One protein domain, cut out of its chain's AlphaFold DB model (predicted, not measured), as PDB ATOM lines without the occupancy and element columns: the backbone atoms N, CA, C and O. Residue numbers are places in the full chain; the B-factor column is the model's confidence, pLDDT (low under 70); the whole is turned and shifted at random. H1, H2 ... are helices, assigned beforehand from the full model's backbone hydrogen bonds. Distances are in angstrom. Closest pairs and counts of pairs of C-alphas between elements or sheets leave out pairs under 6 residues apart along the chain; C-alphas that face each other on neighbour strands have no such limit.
ATOM      1  N   CYS A  30      12.338  29.371   5.656       95.50
ATOM      2  CA  CYS A  30      13.509  28.532   5.903       95.50
ATOM      3  C   CYS A  30      13.376  27.115   5.325       95.50
ATOM      4  O   CYS A  30      14.372  26.550   4.881       95.50
ATOM      5  N   HIS A  31      12.173  26.542   5.304       94.56
ATOM      6  CA  HIS A  31      11.908  25.260   4.650       94.56
ATOM      7  C   HIS A  31      12.052  25.377   3.127       94.56
ATOM      8  O   HIS A  31      12.674  24.531   2.488       94.56
ATOM      9  N   GLU A  32      11.523  26.453   2.543       94.06
ATOM     10  CA  GLU A  32      11.674  26.741   1.112       94.06
ATOM     11  C   GLU A  32      13.142  26.996   0.735       94.06
ATOM     12  O   GLU A  32      13.617  26.521  -0.300       94.06
ATOM     13  N   LEU A  33      13.892  27.694   1.595       93.81
ATOM     14  CA  LEU A  33      15.334  27.867   1.433       93.81
ATOM     15  C   LEU A  33      16.069  26.521   1.491       93.81
ATOM     16  O   LEU A  33      16.889  26.247   0.618       93.81
ATOM     17  N   ALA A  34      15.745  25.665   2.464       91.50
ATOM     18  CA  ALA A  34      16.350  24.344   2.602       91.50
ATOM     19  C   ALA A  34      16.132  23.472   1.357       91.50
ATOM     20  O   ALA A  34      17.088  22.917   0.817       91.50
ATOM     21  N   LEU A  35      14.897  23.416   0.846       89.69
ATOM     22  CA  LEU A  35      14.579  22.704  -0.395       89.69
ATOM     23  C   LEU A  35      15.360  23.265  -1.584       89.69
ATOM     24  O   LEU A  35      15.911  22.505  -2.379       89.69
ATOM     25  N   ARG A  36      15.446  24.594  -1.704       89.62
ATOM     26  CA  ARG A  36      16.190  25.246  -2.785       89.62
ATOM     27  C   ARG A  36      17.675  24.897  -2.751       89.62
ATOM     28  O   ARG A  36      18.227  24.572  -3.796       89.62
ATOM     29  N   ILE A  37      18.313  24.986  -1.584       88.06
ATOM     30  CA  ILE A  37      19.739  24.670  -1.413       88.06
ATOM     31  C   ILE A  37      19.989  23.210  -1.764       88.06
ATOM     32  O   ILE A  37      20.909  22.911  -2.521       88.06
ATOM     33  N   TYR A  38      19.124  22.321  -1.274       82.81
ATOM     34  CA  TYR A  38      19.211  20.903  -1.573       82.81
ATOM     35  C   TYR A  38      19.157  20.644  -3.082       82.81
ATOM     36  O   TYR A  38      20.082  20.063  -3.630       82.81
ATOM     37  N   PHE A  39      18.128  21.126  -3.786       82.12
ATOM     38  CA  PHE A  39      17.975  20.851  -5.222       82.12
ATOM     39  C   PHE A  39      18.970  21.591  -6.126       82.12
ATOM     40  O   PHE A  39      19.151  21.191  -7.272       82.12
ATOM     41  N   LYS A  40      19.607  22.661  -5.642       77.62
ATOM     42  CA  LYS A  40      20.675  23.363  -6.371       77.62
ATOM     43  C   LYS A  40      22.051  22.725  -6.202       77.62
ATOM     44  O   LYS A  40      22.975  23.114  -6.905       77.62
ATOM     45  N   SER A  41      22.212  21.828  -5.237       70.75
ATOM     46  CA  SER A  41      23.513  21.272  -4.905       70.75
ATOM     47  C   SER A  41      23.918  20.171  -5.879       70.75
ATOM     48  O   SER A  41      23.194  19.188  -6.020       70.75
ATOM     49  N   ASP A  42      25.122  20.244  -6.443       68.56
ATOM     50  CA  ASP A  42      25.716  19.108  -7.164       68.56
ATOM     51  C   ASP A  42      26.016  17.925  -6.219       68.56
ATOM     52  O   ASP A  42      26.033  16.763  -6.633       68.56
ATOM     53  N   LEU A  43      26.142  18.190  -4.910       63.03
ATOM     54  CA  LEU A  43      26.234  17.158  -3.875       63.03
ATOM     55  C   LEU A  43      24.891  16.461  -3.620       63.03
ATOM     56  O   LEU A  43      24.885  15.347  -3.096       63.03
ATOM     57  N   SER A  44      23.756  17.043  -4.021       62.50
ATOM     58  CA  SER A  44      22.442  16.407  -3.844       62.50
ATOM     59  C   SER A  44      22.384  15.037  -4.509       62.50
ATOM     60  O   SER A  44      21.890  14.091  -3.906       62.50
ATOM     61  N   HIS A  45      22.999  14.885  -5.683       59.03
ATOM     62  CA  HIS A  45      23.109  13.613  -6.394       59.03
ATOM     63  C   HIS A  45      24.028  12.603  -5.691       59.03
ATOM     64  O   HIS A  45      23.765  11.402  -5.742       59.03
ATOM     65  N   LYS A  46      25.066  13.069  -4.982       58.38
ATOM     66  CA  LYS A  46      25.957  12.224  -4.165       58.38
ATOM     67  C   LYS A  46      25.192  11.580  -3.001       58.38
ATOM     68  O   LYS A  46      25.386  10.402  -2.699       58.38
ATOM     69  N   TYR A  47      24.265  12.328  -2.401       52.41
ATOM     70  CA  TYR A  47      23.402  11.852  -1.315       52.41
ATOM     71  C   TYR A  47      22.084  11.214  -1.813       52.41
ATOM     72  O   TYR A  47      21.508  10.384  -1.112       52.41
ATOM     73  N   MET A  48      21.670  11.465  -3.061       53.25
ATOM     74  CA  MET A  48      20.520  10.865  -3.767       53.25
ATOM     75  C   MET A  48      20.951   9.847  -4.836       53.25
ATOM     76  O   MET A  48      20.602   9.943  -6.010       53.25
ATOM     77  N   GLY A  49      21.709   8.829  -4.452       52.06
ATOM     78  CA  GLY A  49      21.848   7.625  -5.266       52.06
ATOM     79  C   GLY A  49      20.465   7.022  -5.508       52.06
ATOM     80  O   GLY A  49      19.758   6.639  -4.579       52.06
ATOM     81  N   GLN A  50      20.061   7.012  -6.769       49.31
ATOM     82  CA  GLN A  50      18.730   6.614  -7.201       49.31
ATOM     83  C   GLN A  50      18.417   5.188  -6.702       49.31
ATOM     84  O   GLN A  50      19.211   4.275  -6.925       49.31
ATOM     85  N   ASN A  51      17.256   5.009  -6.056       50.03
ATOM     86  CA  ASN A  51      16.636   3.726  -5.662       50.03
ATOM     87  C   ASN A  51      16.942   3.143  -4.265       50.03
ATOM     88  O   ASN A  51      17.042   1.925  -4.141       50.03
ATOM     89  N   ASN A  52      17.014   3.954  -3.199       56.25
ATOM     90  CA  ASN A  52      17.042   3.408  -1.832       56.25
ATOM     91  C   ASN A  52      16.062   4.154  -0.896       56.25
ATOM     92  O   ASN A  52      16.230   5.363  -0.735       56.25
ATOM     93  N   PRO A  53      15.040   3.498  -0.307       57.81
ATOM     94  CA  PRO A  53      14.043   4.151   0.553       57.81
ATOM     95  C   PRO A  53      14.644   4.816   1.800       57.81
ATOM     96  O   PRO A  53      14.123   5.843   2.228       57.81
ATOM     97  N   ASP A  54      15.780   4.323   2.301       59.75
ATOM     98  CA  ASP A  54      16.537   4.946   3.401       59.75
ATOM     99  C   ASP A  54      16.973   6.386   3.064       59.75
ATOM    100  O   ASP A  54      17.069   7.249   3.933       59.75
ATOM    101  N   ARG A  55      17.126   6.711   1.772       67.69
ATOM    102  CA  ARG A  55      17.496   8.064   1.332       67.69
ATOM    103  C   ARG A  55      16.359   9.076   1.432       67.69
ATOM    104  O   ARG A  55      16.626  10.272   1.352       67.69
ATOM    105  N   LEU A  56      15.102   8.640   1.590       73.25
ATOM    106  CA  LEU A  56      14.010   9.569   1.891       73.25
ATOM    107  C   LEU A  56      14.171  10.132   3.307       73.25
ATOM    108  O   LEU A  56      13.946  11.321   3.511       73.25
ATOM    109  N   GLU A  57      14.583   9.303   4.265       77.31
ATOM    110  CA  GLU A  57      14.873   9.745   5.631       77.31
ATOM    111  C   GLU A  57      16.108  10.653   5.663       77.31
ATOM    112  O   GLU A  57      16.052  11.728   6.264       77.31
ATOM    113  N   ASP A  58      17.165  10.306   4.922       75.75
ATOM    114  CA  ASP A  58      18.342  11.171   4.767       75.75
ATOM    115  C   ASP A  58      17.968  12.524   4.147       75.75
ATOM    116  O   ASP A  58      18.372  13.578   4.635       75.75
ATOM    117  N   PHE A  59      17.148  12.517   3.091       80.00
ATOM    118  CA  PHE A  59      16.628  13.734   2.475       80.00
ATOM    119  C   PHE A  59      15.865  14.589   3.489       80.00
ATOM    120  O   PHE A  59      16.162  15.774   3.642       80.00
ATOM    121  N   LEU A  60      14.897  14.000   4.197       84.19
ATOM    122  CA  LEU A  60      14.093  14.722   5.183       84.19
ATOM    123  C   LEU A  60      14.960  15.284   6.313       84.19
ATOM    124  O   LEU A  60      14.717  16.411   6.742       84.19
ATOM    125  N   THR A  61      15.985  14.546   6.738       84.94
ATOM    126  CA  THR A  61      16.950  14.983   7.751       84.94
ATOM    127  C   THR A  61      17.763  16.173   7.256       84.94
ATOM    128  O   THR A  61      17.819  17.195   7.934       84.94
ATOM    129  N   VAL A  62      18.309  16.115   6.036       83.50
ATOM    130  CA  VAL A  62      19.065  17.242   5.464       83.50
ATOM    131  C   VAL A  62      18.187  18.486   5.333       83.50
ATOM    132  O   VAL A  62      18.622  19.584   5.688       83.50
ATOM    133  N   ILE A  63      16.944  18.340   4.859       88.50
ATOM    134  CA  ILE A  63      16.007  19.466   4.766       88.50
ATOM    135  C   ILE A  63      15.698  20.030   6.152       88.50
ATOM    136  O   ILE A  63      15.744  21.246   6.334       88.50
ATOM    137  N   HIS A  64      15.416  19.166   7.127       89.75
ATOM    138  CA  HIS A  64      15.121  19.571   8.496       89.75
ATOM    139  C   HIS A  64      16.295  20.319   9.141       89.75
ATOM    140  O   HIS A  64      16.102  21.396   9.707       89.75
ATOM    141  N   ASP A  65      17.511  19.794   9.022       90.00
ATOM    142  CA  ASP A  65      18.701  20.380   9.637       90.00
ATOM    143  C   ASP A  65      19.078  21.705   8.974       90.00
ATOM    144  O   ASP A  65      19.417  22.676   9.655       90.00
ATOM    145  N   THR A  66      18.922  21.791   7.652       90.94
ATOM    146  CA  THR A  66      19.104  23.043   6.907       90.94
ATOM    147  C   THR A  66      18.051  24.078   7.314       90.94
ATOM    148  O   THR A  66      18.377  25.244   7.553       90.94
ATOM    149  N   GLU A  67      16.789  23.664   7.470       95.31
ATOM    150  CA  GLU A  67      15.708  24.528   7.952       95.31
ATOM    151  C   GLU A  67      15.987  25.025   9.380       95.31
ATOM    152  O   GLU A  67      15.793  26.210   9.674       95.31
ATOM    153  N   LEU A  68      16.467  24.151  10.269       95.56
ATOM    154  CA  LEU A  68      16.841  24.506  11.636       95.56
ATOM    155  C   LEU A  68      18.015  25.495  11.653       95.56
ATOM    156  O   LEU A  68      17.956  26.493  12.375       95.56
ATOM    157  N   GLY A  69      19.034  25.263  10.823       94.88
ATOM    158  CA  GLY A  69      20.154  26.181  10.615       94.88
ATOM    159  C   GLY A  69      19.686  27.583  10.227       94.88
ATOM    160  O   GLY A  69      20.043  28.562  10.887       94.88
ATOM    161  N   CYS A  70      18.798  27.673   9.234       97.94
ATOM    162  CA  CYS A  70      18.200  28.942   8.826       97.94
ATOM    163  C   CYS A  70      17.442  29.621   9.970       97.94
ATOM    164  O   CYS A  70      17.680  30.794  10.269       97.94
ATOM    165  N   LYS A  71      16.584  28.880  10.684       97.50
ATOM    166  CA  LYS A  71      15.814  29.420  11.818       97.50
ATOM    167  C   LYS A  71      16.715  29.984  12.912       97.50
ATOM    168  O   LYS A  71      16.378  31.013  13.499       97.50
ATOM    169  N   MET A  72      17.849  29.342  13.196       97.50
ATOM    170  CA  MET A  72      18.808  29.827  14.191       97.50
ATOM    171  C   MET A  72      19.457  31.149  13.770       97.50
ATOM    172  O   MET A  72      19.522  32.068  14.587       97.50
ATOM    173  N   ILE A  73      19.877  31.273  12.508       97.50
ATOM    174  CA  ILE A  73      20.470  32.510  11.973       97.50
ATOM    175  C   ILE A  73      19.436  33.639  11.977       97.50
ATOM    176  O   ILE A  73      19.695  34.709  12.529       97.50
ATOM    177  N   VAL A  74      18.238  33.377  11.443       98.00
ATOM    178  CA  VAL A  74      17.128  34.342  11.428       98.00
ATOM    179  C   VAL A  74      16.814  34.819  12.838       98.00
ATOM    180  O   VAL A  74      16.692  36.021  13.073       98.00
ATOM    181  N   LYS A  75      16.723  33.894  13.800       97.19
ATOM    182  CA  LYS A  75      16.485  34.236  15.201       97.19
ATOM    183  C   LYS A  75      17.596  35.127  15.745       97.19
ATOM    184  O   LYS A  75      17.271  36.170  16.293       97.19
ATOM    185  N   ALA A  76      18.866  34.757  15.570       97.69
ATOM    186  CA  ALA A  76      20.001  35.529  16.079       97.69
ATOM    187  C   ALA A  76      20.014  36.975  15.551       97.69
ATOM    188  O   ALA A  76      20.294  37.898  16.317       97.69
ATOM    189  N   ILE A  77      19.658  37.174  14.278       97.62
ATOM    190  CA  ILE A  77      19.557  38.503  13.661       97.62
ATOM    191  C   ILE A  77      18.334  39.261  14.191       97.62
ATOM    192  O   ILE A  77      18.467  40.387  14.673       97.62
ATOM    193  N   LYS A  78      17.141  38.646  14.185       95.06
ATOM    194  CA  LYS A  78      15.905  39.300  14.657       95.06
ATOM    195  C   LYS A  78      15.948  39.637  16.153       95.06
ATOM    196  O   LYS A  78      15.355  40.632  16.569       95.06
ATOM    197  N   THR A  79      16.680  38.869  16.963       97.06
ATOM    198  CA  THR A  79      16.919  39.168  18.388       97.06
ATOM    199  C   THR A  79      18.129  40.067  18.634       97.06
ATOM    200  O   THR A  79      18.449  40.327  19.792       97.06
ATOM    201  N   LYS A  80      18.792  40.558  17.575       95.88
ATOM    202  CA  LYS A  80      19.974  41.434  17.639       95.88
ATOM    203  C   LYS A  80      21.155  40.830  18.411       95.88
ATOM    204  O   LYS A  80      21.980  41.558  18.950       95.88
ATOM    205  N   SER A  81      21.229  39.502  18.480       97.00
ATOM    206  CA  SER A  81      22.381  38.783  19.038       97.00
ATOM    207  C   SER A  81      23.576  38.803  18.082       97.00
ATOM    208  O   SER A  81      24.713  38.672  18.521       97.00
ATOM    209  N   VAL A  82      23.308  38.978  16.787       96.62
ATOM    210  CA  VAL A  82      24.278  39.327  15.746       96.62
ATOM    211  C   VAL A  82      23.608  40.329  14.807       96.62
ATOM    212  O   VAL A  82      22.396  40.249  14.595       96.62
ATOM    213  N   SER A  83      24.348  41.280  14.248       97.62
ATOM    214  CA  SER A  83      23.811  42.126  13.179       97.62
ATOM    215  C   SER A  83      23.811  41.384  11.838       97.62
ATOM    216  O   SER A  83      24.601  40.465  11.606       97.62
ATOM    217  N   ALA A  84      22.929  41.790  10.923       97.25
ATOM    218  CA  ALA A  84      22.903  41.230   9.575       97.25
ATOM    219  C   ALA A  84      24.208  41.511   8.804       97.25
ATOM    220  O   ALA A  84      24.678  40.661   8.055       97.25
ATOM    221  N   GLU A  85      24.834  42.669   9.024       97.88
ATOM    222  CA  GLU A  85      26.123  43.034   8.422       97.88
ATOM    223  C   GLU A  85      27.273  42.138   8.912       97.88
ATOM    224  O   GLU A  85      28.044  41.617   8.101       97.88
ATOM    225  N   GLU A  86      27.362  41.891  10.223       97.56
ATOM    226  CA  GLU A  86      28.339  40.951  10.789       97.56
ATOM    227  C   GLU A  86      28.118  39.532  10.253       97.56
ATOM    228  O   GLU A  86      29.077  38.838   9.907       97.56
ATOM    229  N   ALA A  87      26.855  39.105  10.148       97.19
ATOM    230  CA  ALA A  87      26.505  37.807   9.588       97.19
ATOM    231  C   ALA A  87      26.935  37.691   8.114       97.19
ATOM    232  O   ALA A  87      27.571  36.698   7.758       97.19
ATOM    233  N   ARG A  88      26.679  38.712   7.280       97.88
ATOM    234  CA  ARG A  88      27.134  38.753   5.875       97.88
ATOM    235  C   ARG A  88      28.645  38.666   5.772       97.88
ATOM    236  O   ARG A  88      29.157  37.781   5.096       97.88
ATOM    237  N   THR A  89      29.347  39.515   6.518       98.00
ATOM    238  CA  THR A  89      30.815  39.541   6.539       98.00
ATOM    239  C   THR A  89      31.386  38.171   6.893       98.00
ATOM    240  O   THR A  89      32.349  37.709   6.279       98.00
ATOM    241  N   ARG A  90      30.784  37.489   7.876       96.44
ATOM    242  CA  ARG A  90      31.196  36.138   8.257       96.44
ATOM    243  C   ARG A  90      30.972  35.150   7.117       96.44
ATOM    244  O   ARG A  90      31.903  34.436   6.771       96.44
ATOM    245  N   VAL A  91      29.779  35.131   6.529       97.00
ATOM    246  CA  VAL A  91      29.416  34.213   5.439       97.00
ATOM    247  C   VAL A  91      30.303  34.417   4.199       97.00
ATOM    248  O   VAL A  91      30.825  33.440   3.660       97.00
ATOM    249  N   ASP A  92      30.565  35.664   3.800       97.75
ATOM    250  CA  ASP A  92      31.478  35.996   2.696       97.75
ATOM    251  C   ASP A  92      32.911  35.514   2.974       97.75
ATOM    252  O   ASP A  92      33.586  34.974   2.091       97.75
ATOM    253  N   ARG A  93      33.380  35.674   4.218       97.75
ATOM    254  CA  ARG A  93      34.710  35.224   4.638       97.75
ATOM    255  C   ARG A  93      34.839  33.703   4.605       97.75
ATOM    256  O   ARG A  93      35.865  33.212   4.144       97.75
ATOM    257  N   GLU A  94      33.830  32.965   5.066       96.12
ATOM    258  CA  GLU A  94      33.848  31.497   5.005       96.12
ATOM    259  C   GLU A  94      33.885  31.006   3.544       96.12
ATOM    260  O   GLU A  94      34.695  30.140   3.212       96.12
ATOM    261  N   LEU A  95      33.104  31.610   2.634       96.94
ATOM    262  CA  LEU A  95      33.160  31.270   1.204       96.94
ATOM    263  C   LEU A  95      34.530  31.580   0.591       96.94
ATOM    264  O   LEU A  95      35.053  30.796  -0.201       96.94
ATOM    265  N   LYS A  96      35.117  32.730   0.937       97.69
ATOM    266  CA  LYS A  96      36.466  33.086   0.488       97.69
ATOM    267  C   LYS A  96      37.495  32.064   0.977       97.69
ATOM    268  O   LYS A  96      38.290  31.595   0.172       97.69
ATOM    269  N   SER A  97      37.426  31.672   2.248       96.94
ATOM    270  CA  SER A  97      38.297  30.644   2.828       96.94
ATOM    271  C   SER A  97      38.163  29.304   2.097       96.94
ATOM    272  O   SER A  97      39.169  28.691   1.752       96.94
ATOM    273  N   ALA A  98      36.937  28.880   1.771       94.94
ATOM    274  CA  ALA A  98      36.701  27.654   1.004       94.94
ATOM    275  C   ALA A  98      37.321  27.706  -0.407       94.94
ATOM    276  O   ALA A  98      37.910  26.728  -0.860       94.94
ATOM    277  N   LYS A  99      37.243  28.857  -1.091       97.19
ATOM    278  CA  LYS A  99      37.890  29.065  -2.400       97.19
ATOM    279  C   LYS A  99      39.415  29.021  -2.302       97.19
ATOM    280  O   LYS A  99      40.050  28.326  -3.083       97.19
ATOM    281  N   GLU A 100      39.987  29.719  -1.324       97.69
ATOM    282  CA  GLU A 100      41.436  29.722  -1.088       97.69
ATOM    283  C   GLU A 100      41.965  28.339  -0.693       97.69
ATOM    284  O   GLU A 100      43.112  28.009  -0.989       97.69
ATOM    285  N   GLN A 101      41.158  27.537   0.002       96.12
ATOM    286  CA  GLN A 101      41.509  26.164   0.342       96.12
ATOM    287  C   GLN A 101      41.527  25.282  -0.911       96.12
ATOM    288  O   GLN A 101      42.541  24.643  -1.175       96.12
ATOM    289  N   TYR A 102      40.482  25.358  -1.737       96.56
ATOM    290  CA  TYR A 102      40.412  24.649  -3.017       96.56
ATOM    291  C   TYR A 102      41.571  24.986  -3.961       96.56
ATOM    292  O   TYR A 102      42.115  24.105  -4.616       96.56
ATOM    293  N   GLU A 103      42.000  26.247  -4.019       97.12
ATOM    294  CA  GLU A 103      43.174  26.634  -4.813       97.12
ATOM    295  C   GLU A 103      44.470  25.949  -4.345       97.12
ATOM    296  O   GLU A 103      45.404  25.801  -5.133       97.12
ATOM    297  N   LYS A 104      44.541  25.525  -3.075       96.88
ATOM    298  CA  LYS A 104      45.716  24.863  -2.493       96.88
ATOM    299  C   LYS A 104      45.685  23.349  -2.654       96.88
ATOM    300  O   LYS A 104      46.731  22.766  -2.926       96.88
ATOM    301  N   ASP A 105      44.537  22.716  -2.426       96.62
ATOM    302  CA  ASP A 105      44.422  21.253  -2.355       96.62
ATOM    303  C   ASP A 105      43.596  20.619  -3.483       96.62
ATOM    304  O   ASP A 105      43.680  19.408  -3.688       96.62
ATOM    305  N   GLY A 106      42.853  21.417  -4.253       94.56
ATOM    306  CA  GLY A 106      41.976  20.943  -5.320       94.56
ATOM    307  C   GLY A 106      40.732  20.199  -4.827       94.56
ATOM    308  O   GLY A 106      40.089  19.522  -5.635       94.56
ATOM    309  N   ASP A 107      40.374  20.291  -3.539       92.38
ATOM    310  CA  ASP A 107      39.217  19.595  -2.969       92.38
ATOM    311  C   ASP A 107      37.898  20.263  -3.390       92.38
ATOM    312  O   ASP A 107      37.384  21.205  -2.774       92.38
ATOM    313  N   MET A 108      37.346  19.766  -4.496       90.19
ATOM    314  CA  MET A 108      36.090  20.255  -5.054       90.19
ATOM    315  C   MET A 108      34.896  19.989  -4.125       90.19
ATOM    316  O   MET A 108      33.973  20.802  -4.072       90.19
ATOM    317  N   ASP A 109      34.907  18.892  -3.361       86.56
ATOM    318  CA  ASP A 109      33.823  18.584  -2.426       86.56
ATOM    319  C   ASP A 109      33.776  19.629  -1.297       86.56
ATOM    320  O   ASP A 109      32.700  20.126  -0.948       86.56
ATOM    321  N   ALA A 110      34.939  20.017  -0.762       88.44
ATOM    322  CA  ALA A 110      35.044  21.060   0.258       88.44
ATOM    323  C   ALA A 110      34.572  22.431  -0.256       88.44
ATOM    324  O   ALA A 110      33.865  23.157   0.453       88.44
ATOM    325  N   LEU A 111      34.905  22.780  -1.504       92.06
ATOM    326  CA  LEU A 111      34.428  24.015  -2.126       92.06
ATOM    327  C   LEU A 111      32.905  24.016  -2.313       92.06
ATOM    328  O   LEU A 111      32.260  25.025  -2.017       92.06
ATOM    329  N   GLU A 112      32.318  22.909  -2.773       89.00
ATOM    330  CA  GLU A 112      30.860  22.801  -2.903       89.00
ATOM    331  C   GLU A 112      30.160  22.919  -1.547       89.00
ATOM    332  O   GLU A 112      29.195  23.673  -1.423       89.00
ATOM    333  N   LEU A 113      30.683  22.288  -0.491       87.69
ATOM    334  CA  LEU A 113      30.160  22.475   0.868       87.69
ATOM    335  C   LEU A 113      30.222  23.943   1.317       87.69
ATOM    336  O   LEU A 113      29.254  24.459   1.882       87.69
ATOM    337  N   GLY A 114      31.321  24.642   1.019       91.19
ATOM    338  CA  GLY A 114      31.460  26.074   1.291       91.19
ATOM    339  C   GLY A 114      30.412  26.927   0.567       91.19
ATOM    340  O   GLY A 114      29.828  27.832   1.167       91.19
ATOM    341  N   LYS A 115      30.112  26.614  -0.700       92.00
ATOM    342  CA  LYS A 115      29.052  27.286  -1.474       92.00
ATOM    343  C   LYS A 115      27.658  27.027  -0.898       92.00
ATOM    344  O   LYS A 115      26.858  27.955  -0.822       92.00
ATOM    345  N   LEU A 116      27.362  25.810  -0.439       90.25
ATOM    346  CA  LEU A 116      26.076  25.520   0.209       90.25
ATOM    347  C   LEU A 116      25.926  26.254   1.541       90.25
ATOM    348  O   LEU A 116      24.871  26.830   1.811       90.25
ATOM    349  N   GLY A 117      26.986  26.280   2.354       91.81
ATOM    350  CA  GLY A 117      27.018  27.069   3.585       91.81
ATOM    351  C   GLY A 117      26.789  28.559   3.317       91.81
ATOM    352  O   GLY A 117      26.064  29.218   4.063       91.81
ATOM    353  N   TYR A 118      27.340  29.070   2.212       94.81
ATOM    354  CA  TYR A 118      27.103  30.435   1.754       94.81
ATOM    355  C   TYR A 118      25.639  30.703   1.394       94.81
ATOM    356  O   TYR A 118      25.064  31.679   1.876       94.81
ATOM    357  N   GLU A 119      25.016  29.848   0.582       94.25
ATOM    358  CA  GLU A 119      23.602  29.982   0.195       94.25
ATOM    359  C   GLU A 119      22.673  29.898   1.417       94.25
ATOM    360  O   GLU A 119      21.723  30.675   1.530       94.25
ATOM    361  N   LEU A 120      22.973  29.008   2.373       95.25
ATOM    362  CA  LEU A 120      22.246  28.935   3.643       95.25
ATOM    363  C   LEU A 120      22.389  30.233   4.433       95.25
ATOM    364  O   LEU A 120      21.388  30.798   4.868       95.25
ATOM    365  N   GLY A 121      23.619  30.711   4.619       96.81
ATOM    366  CA  GLY A 121      23.903  31.919   5.384       96.81
ATOM    367  C   GLY A 121      23.256  33.163   4.777       96.81
ATOM    368  O   GLY A 121      22.486  33.843   5.453       96.81
ATOM    369  N   SER A 122      23.525  33.428   3.499       97.69
ATOM    370  CA  SER A 122      22.995  34.583   2.761       97.69
ATOM    371  C   SER A 122      21.468  34.562   2.678       97.69
ATOM    372  O   SER A 122      20.823  35.525   3.085       97.69
ATOM    373  N   GLY A 123      20.872  33.433   2.281       97.25
ATOM    374  CA  GLY A 123      19.418  33.296   2.215       97.25
ATOM    375  C   GLY A 123      18.737  33.461   3.578       97.25
ATOM    376  O   GLY A 123      17.657  34.043   3.663       97.25
ATOM    377  N   SER A 124      19.371  33.005   4.662       98.00
ATOM    378  CA  SER A 124      18.847  33.203   6.021       98.00
ATOM    379  C   SER A 124      18.898  34.667   6.452       98.00
ATOM    380  O   SER A 124      17.977  35.140   7.116       98.00
ATOM    381  N   ILE A 125      19.954  35.395   6.076       98.38
ATOM    382  CA  ILE A 125      20.067  36.836   6.337       98.38
ATOM    383  C   ILE A 125      18.966  37.592   5.586       98.38
ATOM    384  O   ILE A 125      18.274  38.405   6.194       98.38
ATOM    385  N   ASP A 126      18.737  37.265   4.313       97.81
ATOM    386  CA  ASP A 126      17.684  37.891   3.505       97.81
ATOM    387  C   ASP A 126      16.287  37.651   4.095       97.81
ATOM    388  O   ASP A 126      15.453  38.551   4.104       97.81
ATOM    389  N   ILE A 127      16.017  36.454   4.631       97.44
ATOM    390  CA  ILE A 127      14.768  36.166   5.360       97.44
ATOM    391  C   ILE A 127      14.676  36.996   6.649       97.44
ATOM    392  O   ILE A 127      13.591  37.431   7.037       97.44
ATOM    393  N   ALA A 128      15.795  37.209   7.342       96.88
ATOM    394  CA  ALA A 128      15.815  37.947   8.600       96.88
ATOM    395  C   ALA A 128      15.546  39.450   8.433       96.88
ATOM    396  O   ALA A 128      15.042  40.072   9.368       96.88
ATOM    397  N   GLU A 129      15.878  40.022   7.278       95.62
ATOM    398  CA  GLU A 129      15.704  41.449   6.987       95.62
ATOM    399  C   GLU A 129      14.346  41.820   6.379       95.62
ATOM    400  O   GLU A 129      14.029  43.008   6.294       95.62
ATOM    401  N   LYS A 130      13.537  40.828   5.995       91.12
ATOM    402  CA  LYS A 130      12.112  41.022   5.693       91.12
ATOM    403  C   LYS A 130      11.300  41.271   6.966       91.12
ATOM    404  O   LYS A 130      10.433  42.167   6.906       91.12
TER     405      LYS A 130
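This is residues 30 to 130 of the 130 residues of an uncharacterized protein of Yersinia frederiksenii (UniProt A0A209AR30). Long helix H3 and the hairpin of H4 and H5 form a flat V, cornered where the end of H5 packs on H3. H1 packs on H3 and H5; short H2 lies near the start of H3. The printed part has 101 residues, with H1 to H5 in chain order and no named strand: all helix, compact, radius of gyration of the C-alphas 14.7 A, spans 44 by 34 by 16 A.

H1, residues 30 to 40, begins at C-alpha 30 (13.509, 28.532, 5.903). H2 is residues 43 to 47. First to last C-alpha, H3, residues 54 to 78, measures 36.2 A; H4, 84 to 105, 31.7 A; H5, 108 to 129, 31.8 A, ending at (15.704, 41.449, 6.987).

Closest C-alphas are named. H3 touches H5 residues 120 to 129 at a steep tilt of 47 degrees, the same way (Val 74 and Ala 128, 4.8 A). H1 touches H3 residues 62 to 71 and H5. H2 only just touches H3, with 3 pairs of C-alphas within 8 A. H4 touches H5, Ala 98 to Leu 111, 5.3 A. Every O i to N i+4 pair is within hydrogen-bond range except in H4, 17 of 18.

The printed part has no cut and no long link; pLDDT is under 70 at residues 42 to 55.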